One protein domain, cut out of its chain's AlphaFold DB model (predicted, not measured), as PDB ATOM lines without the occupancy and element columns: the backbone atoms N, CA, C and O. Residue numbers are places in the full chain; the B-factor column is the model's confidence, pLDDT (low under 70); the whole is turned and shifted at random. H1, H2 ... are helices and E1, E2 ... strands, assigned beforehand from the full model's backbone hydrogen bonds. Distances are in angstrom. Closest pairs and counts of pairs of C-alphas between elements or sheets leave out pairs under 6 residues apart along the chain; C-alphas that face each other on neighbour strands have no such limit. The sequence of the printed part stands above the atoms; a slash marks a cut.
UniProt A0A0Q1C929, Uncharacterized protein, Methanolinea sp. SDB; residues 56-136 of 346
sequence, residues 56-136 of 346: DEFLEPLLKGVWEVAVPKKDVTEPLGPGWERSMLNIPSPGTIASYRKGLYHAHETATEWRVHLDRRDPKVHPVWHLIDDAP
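What this domain is: This is residues 56 to 136 of the 346 residues of an uncharacterized protein of Methanolinea sp. SDB (UniProt A0A0Q1C929). A strongly twisted antiparallel sheet, order E1 E4 E3 E2, has short helix H1 over one face and H2 set off beyond one end of E4, while a long loop, residues 73 to 97, swings from E1 round to E2. The printed part has 81 residues, with chain order H1 E1 E2 E3 E4 H2; its class is mixed, with under half in named elements. It is compact, radius of gyration of the C-alphas 12.4 A, spanning 36 by 27 by 25 A.

Where its parts are: E1 is residues 68 to 72, E4 113 to 118, 16.7 A long, E3 105 to 109, E2 98 to 102, H1 60 to 63 and H2 127 to 134. C-alpha 60 is at (-92.974, -26.240, 48.377), C-alpha 134 at (-78.952, -29.868, 34.452).

How they stand to each other: E2 E3 E4 form a meander of two hairpins, each strand the antiparallel neighbour of the one before; E1 beside E4 completes a Greek key. Within hydrogen-bond range are N 69 of E1 and O 116 of E4, 2.8 A, N 108 of E3 and O 115 of E4, 2.7 A, and N 100 of E2 and O 107 of E3, 2.8 A. H1 is on the sheet, height 7.9 A, only just over E4, with 3 C-alphas; their closest C-alphas, Leu 62 and Leu 118, are 6.7 A apart. H2 is not on it; its O i to N i+4 pairs are within range, and H1 is too short for one.

The domain as a whole: The printed part has no cut. The E1 to E2 link is long; its residues 85 to 86 pair antiparallel with 100 to 101. pLDDT is under 70 at residues 65 to 67, 88 to 95, 120 to 124 and 126 to 136.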
ATOM      1  N   ASP A  56     -88.847 -31.935  54.128       87.31
ATOM      2  CA  ASP A  56     -89.889 -31.966  53.100       87.31
ATOM      3  C   ASP A  56     -90.914 -30.818  53.227       87.31
ATOM      4  O   ASP A  56     -91.425 -30.339  52.213       87.31
ATOM      5  N   GLU A  57     -91.178 -30.323  54.441       86.38
ATOM      6  CA  GLU A  57     -92.131 -29.227  54.695       86.38
ATOM      7  C   GLU A  57     -91.665 -27.878  54.134       86.38
ATOM      8  O   GLU A  57     -92.481 -26.986  53.899       86.38
ATOM      9  N   PHE A  58     -90.368 -27.731  53.870       87.69
ATOM     10  CA  PHE A  58     -89.780 -26.493  53.364       87.69
ATOM     11  C   PHE A  58     -89.630 -26.476  51.836       87.69
ATOM     12  O   PHE A  58     -89.171 -25.479  51.286       87.69
ATOM     13  N   LEU A  59     -90.000 -27.554  51.130       88.31
ATOM     14  CA  LEU A  59     -89.671 -27.736  49.705       88.31
ATOM     15  C   LEU A  59     -90.735 -27.226  48.729       88.31
ATOM     16  O   LEU A  59     -90.478 -27.165  47.527       88.31
ATOM     17  N   GLU A  60     -91.906 -26.804  49.215       86.31
ATOM     18  CA  GLU A  60     -92.974 -26.240  48.377       86.31
ATOM     19  C   GLU A  60     -92.501 -25.117  47.424       86.31
ATOM     20  O   GLU A  60     -92.941 -25.102  46.270       86.31
ATOM     21  N   PRO A  61     -91.590 -24.197  47.819       82.00
ATOM     22  CA  PRO A  61     -91.103 -23.154  46.917       82.00
ATOM     23  C   PRO A  61     -90.428 -23.700  45.653       82.00
ATOM     24  O   PRO A  61     -90.546 -23.082  44.594       82.00
ATOM     25  N   LEU A  62     -89.787 -24.873  45.722       76.62
ATOM     26  CA  LEU A  62     -89.146 -25.500  44.561       76.62
ATOM     27  C   LEU A  62     -90.173 -25.851  43.475       76.62
ATOM     28  O   LEU A  62     -89.943 -25.620  42.290       76.62
ATOM     29  N   LEU A  63     -91.362 -26.309  43.880       76.44
ATOM     30  CA  LEU A  63     -92.471 -26.612  42.966       76.44
ATOM     31  C   LEU A  63     -93.087 -25.355  42.332       76.44
ATOM     32  O   LEU A  63     -93.783 -25.447  41.324       76.44
ATOM     33  N   LYS A  64     -92.820 -24.177  42.907       70.50
ATOM     34  CA  LYS A  64     -93.262 -22.867  42.405       70.50
ATOM     35  C   LYS A  64     -92.200 -22.174  41.542       70.50
ATOM     36  O   LYS A  64     -92.372 -21.012  41.188       70.50
ATOM     37  N   GLY A  65     -91.119 -22.876  41.190       58.66
ATOM     38  CA  GLY A  65     -90.062 -22.367  40.314       58.66
ATOM     39  C   GLY A  65     -88.921 -21.647  41.035       58.66
ATOM     40  O   GLY A  65     -88.095 -21.023  40.370       58.66
ATOM     41  N   VAL A  66     -88.841 -21.726  42.369       63.78
ATOM     42  CA  VAL A  66     -87.626 -21.326  43.094       63.78
ATOM     43  C   VAL A  66     -86.532 -22.350  42.799       63.78
ATOM     44  O   VAL A  66     -86.757 -23.549  42.910       63.78
ATOM     45  N   TRP A  67     -85.355 -21.875  42.398       63.50
ATOM     46  CA  TRP A  67     -84.255 -22.742  41.969       63.50
ATOM     47  C   TRP A  67     -83.662 -23.579  43.113       63.50
ATOM     48  O   TRP A  67     -83.414 -24.769  42.945       63.50
ATOM     49  N   GLU A  68     -83.455 -22.967  44.279       81.12
ATOM     50  CA  GLU A  68     -82.867 -23.606  45.458       81.12
ATOM     51  C   GLU A  68     -83.512 -23.044  46.731       81.12
ATOM     52  O   GLU A  68     -83.765 -21.840  46.829       81.12
ATOM     53  N   VAL A  69     -83.760 -23.908  47.714       84.81
ATOM     54  CA  VAL A  69     -84.223 -23.537  49.054       84.81
ATOM     55  C   VAL A  69     -83.125 -23.853  50.062       84.81
ATOM     56  O   VAL A  69     -82.669 -24.992  50.160       84.81
ATOM     57  N   ALA A  70     -82.728 -22.844  50.836       88.75
ATOM     58  CA  ALA A  70     -81.832 -22.998  51.974       88.75
ATOM     59  C   ALA A  70     -82.650 -23.084  53.271       88.75
ATOM     60  O   ALA A  70     -83.369 -22.149  53.624       88.75
ATOM     61  N   VAL A  71     -82.539 -24.208  53.975       89.62
ATOM     62  CA  VAL A  71     -83.244 -24.489  55.230       89.62
ATOM     63  C   VAL A  71     -82.219 -24.609  56.356       89.62
ATOM     64  O   VAL A  71     -81.411 -25.541  56.346       89.62
ATOM     65  N   PRO A  72     -82.209 -23.710  57.350       90.69
ATOM     66  CA  PRO A  72     -81.299 -23.828  58.483       90.69
ATOM     67  C   PRO A  72     -81.489 -25.161  59.219       90.69
ATOM     68  O   PRO A  72     -82.610 -25.577  59.489       90.69
ATOM     69  N   LYS A  73     -80.396 -25.822  59.622       87.94
ATOM     70  CA  LYS A  73     -80.465 -27.116  60.333       87.94
ATOM     71  C   LYS A  73     -81.265 -27.049  61.631       87.94
ATOM     72  O   LYS A  73     -81.920 -28.013  61.997       87.94
ATOM     73  N   LYS A  74     -81.234 -25.898  62.307       87.88
ATOM     74  CA  LYS A  74     -82.032 -25.630  63.513       87.88
ATOM     75  C   LYS A  74     -83.548 -25.739  63.281       87.88
ATOM     76  O   LYS A  74     -84.273 -25.967  64.242       87.88
ATOM     77  N   ASP A  75     -83.989 -25.575  62.034       85.44
ATOM     78  CA  ASP A  75     -85.396 -25.579  61.633       85.44
ATOM     79  C   ASP A  75     -85.828 -26.958  61.093       85.44
ATOM     80  O   ASP A  75     -86.991 -27.137  60.764       85.44
ATOM     81  N   VAL A  76     -84.913 -27.937  61.018       87.50
ATOM     82  CA  VAL A  76     -85.197 -29.339  60.671       87.50
ATOM     83  C   VAL A  76     -84.902 -30.188  61.902       87.50
ATOM     84  O   VAL A  76     -83.761 -30.570  62.159       87.50
ATOM     85  N   THR A  77     -85.928 -30.434  62.712       83.31
ATOM     86  CA  THR A  77     -85.764 -31.112  64.008       83.31
ATOM     87  C   THR A  77     -85.820 -32.633  63.911       83.31
ATOM     88  O   THR A  77     -85.420 -33.314  64.852       83.31
ATOM     89  N   GLU A  78     -86.335 -33.164  62.803       84.94
ATOM     90  CA  GLU A  78     -86.451 -34.601  62.544       84.94
ATOM     91  C   GLU A  78     -85.364 -35.094  61.575       84.94
ATOM     92  O   GLU A  78     -84.910 -34.337  60.711       84.94
ATOM     93  N   PRO A  79     -84.946 -36.371  61.671       83.31
ATOM     94  CA  PRO A  79     -84.098 -36.979  60.655       83.31
ATOM     95  C   PRO A  79     -84.788 -36.960  59.284       83.31
ATOM     96  O   PRO A  79     -86.014 -36.881  59.177       83.31
ATOM     97  N   LEU A  80     -83.985 -37.058  58.221       85.94
ATOM     98  CA  LEU A  80     -84.503 -37.117  56.856       85.94
ATOM     99  C   LEU A  80     -85.559 -38.223  56.734       85.94
ATOM    100  O   LEU A  80     -85.337 -39.364  57.146       85.94
ATOM    101  N   GLY A  81     -86.713 -37.862  56.172       80.75
ATOM    102  CA  GLY A  81     -87.845 -38.767  56.041       80.75
ATOM    103  C   GLY A  81     -87.553 -39.981  55.147       80.75
ATOM    104  O   GLY A  81     -86.553 -40.025  54.424       80.75
ATOM    105  N   PRO A  82     -88.456 -40.974  55.133       78.00
ATOM    106  CA  PRO A  82     -88.318 -42.136  54.264       78.00
ATOM    107  C   PRO A  82     -88.213 -41.714  52.786       78.00
ATOM    108  O   PRO A  82     -88.951 -40.845  52.312       78.00
ATOM    109  N   GLY A  83     -87.277 -42.336  52.065       81.50
ATOM    110  CA  GLY A  83     -87.016 -42.092  50.642       81.50
ATOM    111  C   GLY A  83     -85.822 -41.183  50.338       81.50
ATOM    112  O   GLY A  83     -85.442 -41.091  49.175       81.50
ATOM    113  N   TRP A  84     -85.217 -40.548  51.346       87.62
ATOM    114  CA  TRP A  84     -83.933 -39.870  51.180       87.62
ATOM    115  C   TRP A  84     -82.783 -40.887  51.182       87.62
ATOM    116  O   TRP A  84     -82.494 -41.524  52.193       87.62
ATOM    117  N   GLU A  85     -82.111 -41.036  50.044       87.62
ATOM    118  CA  GLU A  85     -80.945 -41.902  49.855       87.62
ATOM    119  C   GLU A  85     -79.669 -41.054  49.785       87.62
ATOM    120  O   GLU A  85     -79.635 -40.022  49.114       87.62
ATOM    121  N   ARG A  86     -78.586 -41.474  50.449       84.38
ATOM    122  CA  ARG A  86     -77.296 -40.773  50.356       84.38
ATOM    123  C   ARG A  86     -76.686 -40.976  48.964       84.38
ATOM    124  O   ARG A  86     -76.490 -42.110  48.532       84.38
ATOM    125  N   SER A  87     -76.345 -39.887  48.280       76.12
ATOM    126  CA  SER A  87     -75.652 -39.924  46.990       76.12
ATOM    127  C   SER A  87     -74.160 -40.199  47.174       76.12
ATOM    128  O   SER A  87     -73.487 -39.518  47.947       76.12
ATOM    129  N   MET A  88     -73.631 -41.165  46.418       64.44
ATOM    130  CA  MET A  88     -72.192 -41.468  46.342       64.44
ATOM    131  C   MET A  88     -71.447 -40.534  45.371       64.44
ATOM    132  O   MET A  88     -70.243 -40.339  45.498       64.44
ATOM    133  N   LEU A  89     -72.163 -39.953  44.399       56.28
ATOM    134  CA  LEU A  89     -71.643 -38.979  43.441       56.28
ATOM    135  C   LEU A  89     -71.936 -37.581  43.984       56.28
ATOM    136  O   LEU A  89     -73.074 -37.110  43.922       56.28
ATOM    137  N   ASN A  90     -70.916 -36.963  44.571       51.91
ATOM    138  CA  ASN A  90     -70.967 -35.596  45.066       51.91
ATOM    139  C   ASN A  90     -70.263 -34.710  44.030       51.91
ATOM    140  O   ASN A  90     -69.047 -34.798  43.897       51.91
ATOM    141  N   ILE A  91     -71.001 -33.896  43.271       51.50
ATOM    142  CA  ILE A  91     -70.399 -32.711  42.648       51.50
ATOM    143  C   ILE A  91     -70.499 -31.647  43.742       51.50
ATOM    144  O   ILE A  91     -71.617 -31.246  44.071       51.50
ATOM    145  N   PRO A  92     -69.397 -31.296  44.423       51.62
ATOM    146  CA  PRO A  92     -69.495 -30.575  45.677       51.62
ATOM    147  C   PRO A  92     -69.880 -29.119  45.419       51.62
ATOM    148  O   PRO A  92     -69.112 -28.337  44.856       51.62
ATOM    149  N   SER A  93     -71.060 -28.737  45.899       54.41
ATOM    150  CA  SER A  93     -71.330 -27.347  46.249       54.41
ATOM    151  C   SER A  93     -70.399 -26.961  47.418       54.41
ATOM    152  O   SER A  93     -70.133 -27.794  48.291       54.41
ATOM    153  N   PRO A  94     -69.841 -25.736  47.468       54.78
ATOM    154  CA  PRO A  94     -68.879 -25.369  48.506       54.78
ATOM    155  C   PRO A  94     -69.435 -25.575  49.925       54.78
ATOM    156  O   PRO A  94     -70.468 -25.008  50.275       54.78
ATOM    157  N   GLY A  95     -68.730 -26.351  50.756       67.38
ATOM    158  CA  GLY A  95     -69.122 -26.615  52.148       67.38
ATOM    159  C   GLY A  95     -70.135 -27.751  52.349       67.38
ATOM    160  O   GLY A  95     -70.661 -27.898  53.455       67.38
ATOM    161  N   THR A  96     -70.414 -28.553  51.316       76.88
ATOM    162  CA  THR A  96     -71.275 -29.741  51.414       76.88
ATOM    163  C   THR A  96     -70.556 -30.914  52.092       76.88
ATOM    164  O   THR A  96     -69.545 -31.407  51.602       76.88
ATOM    165  N   ILE A  97     -71.118 -31.393  53.203       83.12
ATOM    166  CA  ILE A  97     -70.656 -32.537  54.007       83.12
ATOM    167  C   ILE A  97     -71.189 -33.854  53.427       83.12
ATOM    168  O   ILE A  97     -70.478 -34.859  53.360       83.12
ATOM    169  N   ALA A  98     -72.450 -33.857  53.001       83.75
ATOM    170  CA  ALA A  98     -73.109 -35.007  52.399       83.75
ATOM    171  C   ALA A  98     -74.195 -34.550  51.424       83.75
ATOM    172  O   ALA A  98     -74.739 -33.457  51.555       83.75
ATOM    173  N   SER A  99     -74.517 -35.407  50.458       84.31
ATOM    174  CA  SER A  99     -75.595 -35.165  49.501       84.31
ATOM    175  C   SER A  99     -76.609 -36.299  49.572       84.31
ATOM    176  O   SER A  99     -76.236 -37.469  49.689       84.31
ATOM    177  N   TYR A 100     -77.886 -35.949  49.504       88.50
ATOM    178  CA  TYR A 100     -79.026 -36.851  49.619       88.50
ATOM    179  C   TYR A 100     -79.986 -36.638  48.455       88.50
ATOM    180  O   TYR A 100     -80.057 -35.552  47.882       88.50
ATOM    181  N   ARG A 101     -80.727 -37.686  48.102       86.06
ATOM    182  CA  ARG A 101     -81.626 -37.706  46.949       86.06
ATOM    183  C   ARG A 101     -82.965 -38.310  47.307       86.06
ATOM    184  O   ARG A 101     -83.012 -39.300  48.029       86.06
ATOM    185  N   LYS A 102     -84.032 -37.752  46.744       87.06
ATOM    186  CA  LYS A 102     -85.390 -38.290  46.844       87.06
ATOM    187  C   LYS A 102     -86.155 -37.963  45.563       87.06
ATOM    188  O   LYS A 102     -86.742 -36.891  45.432       87.06
ATOM    189  N   GLY A 103     -86.129 -38.880  44.594       85.06
ATOM    190  CA  GLY A 103     -86.687 -38.642  43.258       85.06
ATOM    191  C   GLY A 103     -85.964 -37.491  42.548       85.06
ATOM    192  O   GLY A 103     -84.769 -37.587  42.299       85.06
ATOM    193  N   LEU A 104     -86.683 -36.402  42.257       82.19
ATOM    194  CA  LEU A 104     -86.119 -35.186  41.647       82.19
ATOM    195  C   LEU A 104     -85.463 -34.238  42.661       82.19
ATOM    196  O   LEU A 104     -84.809 -33.284  42.258       82.19
ATOM    197  N   TYR A 105     -85.654 -34.449  43.964       86.69
ATOM    198  CA  TYR A 105     -85.049 -33.586  44.973       86.69
ATOM    199  C   TYR A 105     -83.605 -33.984  45.235       86.69
ATOM    200  O   TYR A 105     -83.312 -35.151  45.522       86.69
ATOM    201  N   HIS A 106     -82.735 -32.983  45.244       87.38
ATOM    202  CA  HIS A 106     -81.340 -33.117  45.613       87.38
ATOM    203  C   HIS A 106     -81.052 -32.179  46.780       87.38
ATOM    204  O   HIS A 106     -81.223 -30.967  46.673       87.38
ATOM    205  N   ALA A 107     -80.657 -32.752  47.914       88.56
ATOM    206  CA  ALA A 107     -80.320 -32.012  49.119       88.56
ATOM    207  C   ALA A 107     -78.820 -32.096  49.393       88.56
ATOM    208  O   ALA A 107     -78.256 -33.183  49.504       88.56
ATOM    209  N   HIS A 108     -78.192 -30.944  49.569       88.50
ATOM    210  CA  HIS A 108     -76.832 -30.799  50.051       88.50
ATOM    211  C   HIS A 108     -76.858 -30.420  51.528       88.50
ATOM    212  O   HIS A 108     -77.375 -29.372  51.920       88.50
ATOM    213  N   GLU A 109     -76.267 -31.267  52.354       88.75
ATOM    214  CA  GLU A 109     -76.053 -30.994  53.764       88.75
ATOM    215  C   GLU A 109     -74.792 -30.147  53.932       88.75
ATOM    216  O   GLU A 109     -73.707 -30.568  53.541       88.75
ATOM    217  N   THR A 110     -74.904 -28.974  54.550       86.62
ATOM    218  CA  THR A 110     -73.747 -28.160  54.963       86.62
ATOM    219  C   THR A 110     -73.602 -28.161  56.489       86.62
ATOM    220  O   THR A 110     -74.356 -28.825  57.206       86.62
ATOM    221  N   ALA A 111     -72.638 -27.410  57.027       85.06
ATOM    222  CA  ALA A 111     -72.483 -27.265  58.477       85.06
ATOM    223  C   ALA A 111     -73.714 -26.626  59.153       85.06
ATOM    224  O   ALA A 111     -74.072 -27.022  60.260       85.06
ATOM    225  N   THR A 112     -74.374 -25.670  58.492       84.38
ATOM    226  CA  THR A 112     -75.408 -24.817  59.107       84.38
ATOM    227  C   THR A 112     -76.797 -24.970  58.493       84.38
ATOM    228  O   THR A 112     -77.790 -24.654  59.148       84.38
ATOM    229  N   GLU A 113     -76.892 -25.454  57.259       90.06
ATOM    230  CA  GLU A 113     -78.134 -25.484  56.481       90.06
ATOM    231  C   GLU A 113     -78.202 -26.680  55.522       90.06
ATOM    232  O   GLU A 113     -77.185 -27.259  55.131       90.06
ATOM    233  N   TRP A 114     -79.421 -27.028  55.137       89.06
ATOM    234  CA  TRP A 114     -79.747 -27.888  54.012       89.06
ATOM    235  C   TRP A 114     -80.012 -27.014  52.796       89.06
ATOM    236  O   TRP A 114     -80.836 -26.107  52.866       89.06
ATOM    237  N   ARG A 115     -79.342 -27.283  51.681       87.62
ATOM    238  CA  ARG A 115     -79.633 -26.632  50.401       87.62
ATOM    239  C   ARG A 115     -80.288 -27.638  49.491       87.62
ATOM    240  O   ARG A 115     -79.681 -28.662  49.200       87.62
ATOM    241  N   VAL A 116     -81.524 -27.384  49.091       86.56
ATOM    242  CA  VAL A 116     -82.307 -28.333  48.303       86.56
ATOM    243  C   VAL A 116     -82.695 -27.699  46.982       86.56
ATOM    244  O   VAL A 116     -83.219 -26.590  46.973       86.56
ATOM    245  N   HIS A 117     -82.467 -28.407  45.882       84.19
ATOM    246  CA  HIS A 117     -82.937 -28.031  44.551       84.19
ATOM    247  C   HIS A 117     -83.644 -29.206  43.867       84.19
ATOM    248  O   HIS A 117     -83.624 -30.341  44.356       84.19
ATOM    249  N   LEU A 118     -84.311 -28.913  42.750       81.44
ATOM    250  CA  LEU A 118     -84.934 -29.908  41.882       81.44
ATOM    251  C   LEU A 118     -84.048 -30.168  40.660       81.44
ATOM    252  O   LEU A 118     -83.807 -29.259  39.868       81.44
ATOM    253  N   ASP A 119     -83.641 -31.420  40.488       74.75
ATOM    254  CA  ASP A 119     -83.072 -31.920  39.239       74.75
ATOM    255  C   ASP A 119     -84.190 -32.032  38.189       74.75
ATOM    256  O   ASP A 119     -85.332 -32.390  38.504       74.75
ATOM    257  N   ARG A 120     -83.901 -31.760  36.909       69.31
ATOM    258  CA  ARG A 120     -84.923 -31.890  35.850       69.31
ATOM    259  C   ARG A 120     -85.300 -33.337  35.591       69.31
ATOM    260  O   ARG A 120     -86.404 -33.613  35.115       69.31
ATOM    261  N   ARG A 121     -84.380 -34.264  35.853       68.94
ATOM    262  CA  ARG A 121     -84.608 -35.702  35.713       68.94
ATOM    263  C   ARG A 121     -83.948 -36.449  36.844       68.94
ATOM    264  O   ARG A 121     -82.841 -36.118  37.240       68.94
ATOM    265  N   ASP A 122     -84.604 -37.522  37.269       69.62
ATOM    266  CA  ASP A 122     -84.037 -38.429  38.254       69.62
ATOM    267  C   ASP A 122     -82.772 -39.088  37.660       69.62
ATOM    268  O   ASP A 122     -82.880 -39.837  36.675       69.62
ATOM    269  N   PRO A 123     -81.578 -38.855  38.239       64.81
ATOM    270  CA  PRO A 123     -80.327 -39.432  37.755       64.81
ATOM    271  C   PRO A 123     -80.315 -40.965  37.828       64.81
ATOM    272  O   PRO A 123     -79.550 -41.604  37.109       64.81
ATOM    273  N   LYS A 124     -81.139 -41.570  38.697       67.25
ATOM    274  CA  LYS A 124     -81.264 -43.028  38.862       67.25
ATOM    275  C   LYS A 124     -82.005 -43.659  37.685       67.25
ATOM    276  O   LYS A 124     -81.691 -44.777  37.288       67.25
ATOM    277  N   VAL A 125     -82.965 -42.931  37.115       72.06
ATOM    278  CA  VAL A 125     -83.788 -43.393  35.988       72.06
ATOM    279  C   VAL A 125     -83.177 -42.968  34.649       72.06
ATOM    280  O   VAL A 125     -83.179 -43.735  33.685       72.06
ATOM    281  N   HIS A 126     -82.621 -41.756  34.577       66.19
ATOM    282  CA  HIS A 126     -82.111 -41.157  33.343       66.19
ATOM    283  C   HIS A 126     -80.743 -40.471  33.537       66.19
ATOM    284  O   HIS A 126     -80.632 -39.261  33.332       66.19
ATOM    285  N   PRO A 127     -79.677 -41.234  33.854       59.31
ATOM    286  CA  PRO A 127     -78.367 -40.683  34.224       59.31
ATOM    287  C   PRO A 127     -77.739 -39.805  33.135       59.31
ATOM    288  O   PRO A 127     -77.178 -38.755  33.429       59.31
ATOM    289  N   VAL A 128     -77.863 -40.207  31.866       54.38
ATOM    290  CA  VAL A 128     -77.284 -39.469  30.729       54.38
ATOM    291  C   VAL A 128     -78.047 -38.172  30.459       54.38
ATOM    292  O   VAL A 128     -77.440 -37.133  30.230       54.38
ATOM    293  N   TRP A 129     -79.380 -38.213  30.511       55.12
ATOM    294  CA  TRP A 129     -80.204 -37.035  30.236       55.12
ATOM    295  C   TRP A 129     -80.142 -35.998  31.357       55.12
ATOM    296  O   TRP A 129     -80.136 -34.811  31.062       55.12
ATOM    297  N   HIS A 130     -80.048 -36.438  32.615       62.53
ATOM    298  CA  HIS A 130     -79.802 -35.552  33.754       62.53
ATOM    299  C   HIS A 130     -78.507 -34.743  33.562       62.53
ATOM    300  O   HIS A 130     -78.512 -33.528  33.726       62.53
ATOM    301  N   LEU A 131     -77.426 -35.383  33.095       55.97
ATOM    302  CA  LEU A 131     -76.147 -34.706  32.848       55.97
ATOM    303  C   LEU A 131     -76.226 -33.637  31.740       55.97
ATOM    304  O   LEU A 131     -75.542 -32.622  31.811       55.97
ATOM    305  N   ILE A 132     -77.041 -33.878  30.711       54.38
ATOM    306  CA  ILE A 132     -77.218 -32.969  29.567       54.38
ATOM    307  C   ILE A 132     -78.123 -31.786  29.936       54.38
ATOM    308  O   ILE A 132     -77.870 -30.658  29.511       54.38
ATOM    309  N   ASP A 133     -79.183 -32.037  30.709       55.88
ATOM    310  CA  ASP A 133     -80.221 -31.044  30.985       55.88
ATOM    311  C   ASP A 133     -79.857 -30.105  32.153       55.88
ATOM    312  O   ASP A 133     -80.205 -28.918  32.095       55.88
ATOM    313  N   ASP A 134     -79.160 -30.596  33.185       48.78
ATOM    314  CA  ASP A 134     -78.952 -29.868  34.452       48.78
ATOM    315  C   ASP A 134     -77.610 -29.123  34.543       48.78
ATOM    316  O   ASP A 134     -77.429 -28.257  35.398       48.78
ATOM    317  N   ALA A 135     -76.691 -29.364  33.607       49.31
ATOM    318  CA  ALA A 135     -75.383 -28.726  33.581       49.31
ATOM    319  C   ALA A 135     -75.127 -28.050  32.225       49.31
ATOM    320  O   ALA A 135     -74.709 -28.713  31.272       49.31
ATOM    321  N   PRO A 136     -75.298 -26.717  32.100       51.84
ATOM    322  CA  PRO A 136     -74.694 -25.985  30.997       51.84
ATOM    323  C   PRO A 136     -73.189 -26.257  31.059       51.84
ATOM    324  O   PRO A 136     -72.535 -25.854  32.021       51.84
TER     325      PRO A 136